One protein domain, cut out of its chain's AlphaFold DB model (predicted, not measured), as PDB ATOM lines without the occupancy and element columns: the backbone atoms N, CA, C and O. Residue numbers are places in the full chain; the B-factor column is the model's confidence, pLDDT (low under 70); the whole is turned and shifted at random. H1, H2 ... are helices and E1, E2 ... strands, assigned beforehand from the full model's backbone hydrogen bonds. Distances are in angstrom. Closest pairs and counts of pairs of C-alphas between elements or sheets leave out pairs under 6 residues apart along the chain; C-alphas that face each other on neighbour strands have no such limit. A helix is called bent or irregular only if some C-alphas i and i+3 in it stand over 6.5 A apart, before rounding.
ATOM      1  N   ASN A  70     123.115 121.502 170.499       96.19
ATOM      2  CA  ASN A  70     122.753 121.328 171.897       96.19
ATOM      3  C   ASN A  70     123.119 119.920 172.380       96.19
ATOM      4  O   ASN A  70     122.382 118.970 172.131       96.19
ATOM      5  N   HIS A  71     124.242 119.779 173.083       95.50
ATOM      6  CA  HIS A  71     124.638 118.524 173.729       95.50
ATOM      7  C   HIS A  71     124.164 118.497 175.186       95.50
ATOM      8  O   HIS A  71     124.682 119.224 176.039       95.50
ATOM      9  N   ILE A  72     123.170 117.659 175.456       95.00
ATOM     10  CA  ILE A  72     122.535 117.448 176.756       95.00
ATOM     11  C   ILE A  72     123.128 116.211 177.436       95.00
ATOM     12  O   ILE A  72     123.380 116.236 178.647       95.00
ATOM     13  N   HIS A  73     123.355 115.142 176.669       94.75
ATOM     14  CA  HIS A  73     123.771 113.834 177.162       94.75
ATOM     15  C   HIS A  73     125.225 113.551 176.770       94.75
ATOM     16  O   HIS A  73     125.608 113.657 175.608       94.75
ATOM     17  N   PHE A  74     126.037 113.157 177.751       92.94
ATOM     18  CA  PHE A  74     127.446 112.824 177.556       92.94
ATOM     19  C   PHE A  74     127.752 111.471 178.189       92.94
ATOM     20  O   PHE A  74     127.191 111.125 179.223       92.94
ATOM     21  N   GLU A  75     128.680 110.726 177.591       90.31
ATOM     22  CA  GLU A  75     129.081 109.406 178.098       90.31
ATOM     23  C   GLU A  75     129.844 109.499 179.428       90.31
ATOM     24  O   GLU A  75     129.660 108.669 180.312       90.31
ATOM     25  N   SER A  76     130.694 110.519 179.584       93.19
ATOM     26  CA  SER A  76     131.593 110.682 180.735       93.19
ATOM     27  C   SER A  76     131.242 111.859 181.652       93.19
ATOM     28  O   SER A  76     131.962 112.117 182.616       93.19
ATOM     29  N   MET A  77     130.157 112.587 181.371       92.81
ATOM     30  CA  MET A  77     129.751 113.776 182.130       92.81
ATOM     31  C   MET A  77     128.268 113.720 182.498       92.81
ATOM     32  O   MET A  77     127.472 113.047 181.849       92.81
ATOM     33  N   SER A  78     127.884 114.456 183.540       93.25
ATOM     34  CA  SER A  78     126.483 114.571 183.947       93.25
ATOM     35  C   SER A  78     125.628 115.247 182.875       93.25
ATOM     36  O   SER A  78     126.068 116.205 182.238       93.25
ATOM     37  N   THR A  79     124.373 114.817 182.758       95.44
ATOM     38  CA  THR A  79     123.372 115.442 181.885       95.44
ATOM     39  C   THR A  79     123.215 116.935 182.178       95.44
ATOM     40  O   THR A  79     122.972 117.331 183.323       95.44
ATOM     41  N   ARG A  80     123.278 117.768 181.136       94.75
ATOM     42  CA  ARG A  80     123.079 119.223 181.229       94.75
ATOM     43  C   ARG A  80     121.591 119.572 181.275       94.75
ATOM     44  O   ARG A  80     120.989 119.980 180.283       94.75
ATOM     45  N   LYS A  81     120.977 119.395 182.447       93.50
ATOM     46  CA  LYS A  81     119.567 119.756 182.683       93.50
ATOM     47  C   LYS A  81     119.345 121.249 182.416       93.50
ATOM     48  O   LYS A  81     120.133 122.072 182.861       93.50
ATOM     49  N   GLY A  82     118.264 121.583 181.715       93.12
ATOM     50  CA  GLY A  82     117.923 122.967 181.359       93.12
ATOM     51  C   GLY A  82     118.452 123.429 179.999       93.12
ATOM     52  O   GLY A  82     117.889 124.365 179.441       93.12
ATOM     53  N   SER A  83     119.415 122.716 179.402       93.50
ATOM     54  CA  SER A  83     119.999 123.089 178.101       93.50
ATOM     55  C   SER A  83     118.973 123.098 176.953       93.50
ATOM     56  O   SER A  83     119.100 123.855 175.997       93.50
ATOM     57  N   GLU A  84     117.898 122.308 177.055       94.50
ATOM     58  CA  GLU A  84     116.753 122.373 176.128       94.50
ATOM     59  C   GLU A  84     116.055 123.732 176.159       94.50
ATOM     60  O   GLU A  84     115.692 124.284 175.118       94.50
ATOM     61  N   ARG A  85     115.883 124.297 177.360       96.62
ATOM     62  CA  ARG A  85     115.257 125.606 177.524       96.62
ATOM     63  C   ARG A  85     116.155 126.702 176.969       96.62
ATOM     64  O   ARG A  85     115.652 127.618 176.325       96.62
ATOM     65  N   ASP A  86     117.462 126.578 177.175       95.75
ATOM     66  CA  ASP A  86     118.450 127.495 176.610       95.75
ATOM     67  C   ASP A  86     118.427 127.459 175.076       95.75
ATOM     68  O   ASP A  86     118.381 128.512 174.441       95.75
ATOM     69  N   ALA A  87     118.365 126.267 174.472       95.31
ATOM     70  CA  ALA A  87     118.269 126.107 173.021       95.31
ATOM     71  C   ALA A  87     117.004 126.763 172.440       95.31
ATOM     72  O   ALA A  87     117.077 127.444 171.414       95.31
ATOM     73  N   GLU A  88     115.858 126.627 173.110       96.94
ATOM     74  CA  GLU A  88     114.616 127.265 172.663       96.94
ATOM     75  C   GLU A  88     114.658 128.794 172.833       96.94
ATOM     76  O   GLU A  88     114.237 129.535 171.943       96.94
ATOM     77  N   ASN A  89     115.240 129.291 173.928       97.50
ATOM     78  CA  ASN A  89     115.445 130.728 174.124       97.50
ATOM     79  C   ASN A  89     116.362 131.320 173.038       97.50
ATOM     80  O   ASN A  89     116.112 132.422 172.534       97.50
ATOM     81  N   LEU A  90     117.407 130.581 172.651       96.06
ATOM     82  CA  LEU A  90     118.304 130.965 171.563       96.06
ATOM     83  C   LEU A  90     117.585 130.984 170.225       96.06
ATOM     84  O   LEU A  90     117.737 131.945 169.473       96.06
ATOM     85  N   ARG A  91     116.754 129.980 169.948       96.69
ATOM     86  CA  ARG A  91     115.923 129.967 168.746       96.69
ATOM     87  C   ARG A  91     115.020 131.183 168.679       96.69
ATOM     88  O   ARG A  91     115.062 131.886 167.678       96.69
ATOM     89  N   ALA A  92     114.274 131.478 169.740       97.69
ATOM     90  CA  ALA A  92     113.397 132.645 169.774       97.69
ATOM     91  C   ALA A  92     114.176 133.948 169.521       97.69
ATOM     92  O   ALA A  92     113.783 134.765 168.689       97.69
ATOM     93  N   SER A  93     115.321 134.115 170.185       97.31
ATOM     94  CA  SER A  93     116.144 135.324 170.070       97.31
ATOM     95  C   SER A  93     116.753 135.486 168.672       97.31
ATOM     96  O   SER A  93     116.673 136.559 168.076       97.31
ATOM     97  N   LEU A  94     117.326 134.418 168.115       95.31
ATOM     98  CA  LEU A  94     117.971 134.437 166.800       95.31
ATOM     99  C   LEU A  94     116.945 134.522 165.663       95.31
ATOM    100  O   LEU A  94     117.168 135.239 164.686       95.31
ATOM    101  N   SER A  95     115.793 133.868 165.801       94.88
ATOM    102  CA  SER A  95     114.688 134.019 164.851       94.88
ATOM    103  C   SER A  95     114.123 135.439 164.862       94.88
ATOM    104  O   SER A  95     113.885 135.986 163.788       94.88
ATOM    105  N   ASN A  96     114.001 136.085 166.028       95.44
ATOM    106  CA  ASN A  96     113.606 137.498 166.112       95.44
ATOM    107  C   ASN A  96     114.625 138.433 165.450       95.44
ATOM    108  O   ASN A  96     114.251 139.458 164.884       95.44
ATOM    109  N   LEU A  97     115.909 138.069 165.479       92.50
ATOM    110  CA  LEU A  97     116.938 138.773 164.721       92.50
ATOM    111  C   LEU A  97     116.854 138.492 163.213       92.50
ATOM    112  O   LEU A  97     117.480 139.224 162.459       92.50
ATOM    113  N   GLY A  98     116.084 137.508 162.748       90.56
ATOM    114  CA  GLY A  98     115.899 137.193 161.327       90.56
ATOM    115  C   GLY A  98     116.815 136.090 160.791       90.56
ATOM    116  O   GLY A  98     116.979 135.970 159.574       90.56
ATOM    117  N   PHE A  99     117.429 135.296 161.673       93.06
ATOM    118  CA  PHE A  99     118.173 134.100 161.278       93.06
ATOM    119  C   PHE A  99     117.240 132.917 160.999       93.06
ATOM    120  O   PHE A  99     116.208 132.736 161.645       93.06
ATOM    121  N   ASP A 100     117.662 132.074 160.062       92.12
ATOM    122  CA  ASP A 100     117.095 130.746 159.832       92.12
ATOM    123  C   ASP A 100     117.757 129.760 160.809       92.12
ATOM    124  O   ASP A 100     118.924 129.404 160.639       92.12
ATOM    125  N   VAL A 101     117.062 129.421 161.898       95.06
ATOM    126  CA  VAL A 101     117.650 128.683 163.026       95.06
ATOM    127  C   VAL A 101     117.384 127.186 162.904       95.06
ATOM    128  O   VAL A 101     116.232 126.757 162.835       95.06
ATOM    129  N   GLN A 102     118.447 126.387 162.980       95.25
ATOM    130  CA  GLN A 102     118.404 124.926 162.999       95.25
ATOM    131  C   GLN A 102     118.985 124.409 164.318       95.25
ATOM    132  O   GLN A 102     120.138 124.690 164.640       95.25
ATOM    133  N   ILE A 103     118.194 123.660 165.091       95.69
ATOM    134  CA  ILE A 103     118.639 123.053 166.354       95.69
ATOM    135  C   ILE A 103     118.954 121.577 166.124       95.69
ATOM    136  O   ILE A 103     118.132 120.838 165.584       95.69
ATOM    137  N   TYR A 104     120.103 121.139 166.624       96.31
ATOM    138  CA  TYR A 104     120.502 119.741 166.687       96.31
ATOM    139  C   TYR A 104     120.707 119.344 168.146       96.31
ATOM    140  O   TYR A 104     121.552 119.927 168.821       96.31
ATOM    141  N   THR A 105     119.962 118.348 168.620       95.94
ATOM    142  CA  THR A 105     120.082 117.836 169.993       95.94
ATOM    143  C   THR A 105     120.909 116.557 170.003       95.94
ATOM    144  O   THR A 105     120.621 115.640 169.239       95.94
ATOM    145  N   ASP A 106     121.959 116.541 170.822       95.69
ATOM    146  CA  ASP A 106     122.980 115.491 170.914       95.69
ATOM    147  C   ASP A 106     123.506 114.989 169.553       95.69
ATOM    148  O   ASP A 106     123.556 113.781 169.301       95.69
ATOM    149  N   PRO A 107     123.907 115.891 168.632       95.75
ATOM    150  CA  PRO A 107     124.371 115.465 167.324       95.75
ATOM    151  C   PRO A 107     125.718 114.749 167.415       95.75
ATOM    152  O   PRO A 107     126.645 115.182 168.107       95.75
ATOM    153  N   THR A 108     125.854 113.695 166.612       95.44
ATOM    154  CA  THR A 108     127.145 113.039 166.388       95.44
ATOM    155  C   THR A 108     128.065 113.923 165.547       95.44
ATOM    156  O   THR A 108     127.604 114.777 164.786       95.44
ATOM    157  N   ILE A 109     129.374 113.661 165.596       94.12
ATOM    158  CA  ILE A 109     130.357 114.348 164.740       94.12
ATOM    159  C   ILE A 109     129.968 114.239 163.261       94.12
ATOM    160  O   ILE A 109     130.032 115.230 162.542       94.12
ATOM    161  N   LYS A 110     129.495 113.066 162.817       96.06
ATOM    162  CA  LYS A 110     129.042 112.856 161.434       96.06
ATOM    163  C   LYS A 110     127.901 113.804 161.076       96.06
ATOM    164  O   LYS A 110     127.965 114.458 160.045       96.06
ATOM    165  N   THR A 111     126.904 113.918 161.953       94.38
ATOM    166  CA  THR A 111     125.764 114.828 161.776       94.38
ATOM    167  C   THR A 111     126.221 116.279 161.667       94.38
ATOM    168  O   THR A 111     125.783 116.986 160.765       94.38
ATOM    169  N   ILE A 112     127.137 116.712 162.541       95.00
ATOM    170  CA  ILE A 112     127.684 118.076 162.514       95.00
ATOM    171  C   ILE A 112     128.442 118.319 161.204       95.00
ATOM    172  O   ILE A 112     128.216 119.330 160.545       95.00
ATOM    173  N   SER A 113     129.317 117.395 160.797       94.12
ATOM    174  CA  SER A 113     130.078 117.517 159.550       94.12
ATOM    175  C   SER A 113     129.171 117.583 158.326       94.12
ATOM    176  O   SER A 113     129.400 118.419 157.455       94.12
ATOM    177  N   THR A 114     128.131 116.748 158.271       93.31
ATOM    178  CA  THR A 114     127.138 116.786 157.194       93.31
ATOM    179  C   THR A 114     126.391 118.112 157.186       93.31
ATOM    180  O   THR A 114     126.344 118.740 156.138       93.31
ATOM    181  N   ALA A 115     125.896 118.590 158.331       90.81
ATOM    182  CA  ALA A 115     125.180 119.863 158.412       90.81
ATOM    183  C   ALA A 115     126.054 121.051 157.972       90.81
ATOM    184  O   ALA A 115     125.612 121.914 157.216       90.81
ATOM    185  N   LEU A 116     127.324 121.083 158.386       90.50
ATOM    186  CA  LEU A 116     128.261 122.124 157.955       90.50
ATOM    187  C   LEU A 116     128.551 122.044 156.454       90.50
ATOM    188  O   LEU A 116     128.564 123.069 155.774       90.50
ATOM    189  N   HIS A 117     128.749 120.838 155.920       88.38
ATOM    190  CA  HIS A 117     128.954 120.631 154.488       88.38
ATOM    191  C   HIS A 117     127.709 121.043 153.685       88.38
ATOM    192  O   HIS A 117     127.802 121.749 152.685       88.38
ATOM    193  N   GLU A 118     126.521 120.678 154.153       85.81
ATOM    194  CA  GLU A 118     125.244 121.076 153.561       85.81
ATOM    195  C   GLU A 118     124.978 122.574 153.620       85.81
ATOM    196  O   GLU A 118     124.115 123.027 152.889       85.81
ATOM    197  N   ILE A 119     125.676 123.350 154.445       82.75
ATOM    198  CA  ILE A 119     125.531 124.813 154.488       82.75
ATOM    199  C   ILE A 119     126.618 125.504 153.672       82.75
ATOM    200  O   ILE A 119     126.368 126.558 153.090       82.75
ATOM    201  N   PHE A 120     127.803 124.903 153.593       72.81
ATOM    202  CA  PHE A 120     128.944 125.464 152.878       72.81
ATOM    203  C   PHE A 120     128.905 125.195 151.365       72.81
ATOM    204  O   PHE A 120     129.332 126.036 150.577       72.81
ATOM    205  N   PHE A 121     128.390 124.034 150.946       67.81
ATOM    206  CA  PHE A 121     128.389 123.603 149.546       67.81
ATOM    207  C   PHE A 121     127.112 123.854 148.718       67.81
ATOM    208  O   PHE A 121     127.219 123.763 147.490       67.81
ATOM    209  N   PRO A 122     125.916 124.192 149.252       51.81
ATOM    210  CA  PRO A 122     124.842 124.647 148.397       51.81
ATOM    211  C   PRO A 122     125.188 126.069 147.972       51.81
ATOM    212  O   PRO A 122     125.185 127.012 148.758       51.81
TER     213      PRO A 122
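Overview. This is residues 70 to 122 of the 136 residues of the protein "Caspase" of Harpegnathos saltator (UniProt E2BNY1). The printed part is a flat, open Z: helix H1 makes one bar, strand E1 folds back on a slant between the bars, and helix H2 makes the other bar, running nearly the same way as H1 with a gap between the two helices. Before H1, residues 70 to 82 go out from near the middle of the model and fold back in a wide loop at one end, while residues 116 to 122 stick out at the other. Here are 53 residues with two named helices and one named strand, in the order H1, E1, H2; the class is mostly helix, and E1 pairs with no named strand. The whole is loose, with a radius of gyration of the C-alphas of 13.0 A, and its C-alphas span 36 by 28 by 8 A.

Along the chain. Start at C-alpha 70, at (122.753, 121.328, 171.897), and go through residues 70 to 82, 13 residues with no named element. Find C-alpha 83 at (119.999, 123.089, 178.101), where H1 begins; it covers residues 83 to 96 and measures 19.8 A from first to last C-alpha. E1 follows as residues 100 to 105, 16.7 A long. H2 takes residues 109 to 120, 16.3 A long, and ends at C-alpha 120, at (128.944, 125.464, 152.878).

Arrangement. Look first at H1 and E1, where 6 pairs of C-alphas are within 8 A. The closest C-alphas of the two are those of Arg 91 and Val 101, 6.1 A apart, and the centres are 9.3 A apart. From E1 go on to H2: the two are only just apart, their closest C-alphas at 8.5 A. H1 and H2 are apart. In the backbones of H1 and H2, every O i to N i+4 pair is within hydrogen-bond range. Neither helix is bent.

Size, cuts and confidence. The outline is flat, and the two C-alphas farthest apart are those of Ser 78 and Pro 122, at 37.0 A. From the C-alpha of Asn 70 to that of Pro 122, the first and last printed, it is 23.8 A. The printed part has no cut. The links from H1 to E1 and from E1 to H2 are both tight, with 3 residues each. At its end, residues 116 to 122, of which 116 to 120 belong to H2, stand free. Read the B-factor column for the model's confidence: the mean pLDDT of the printed part is 92.4, and residues 121 to 122 are under 70.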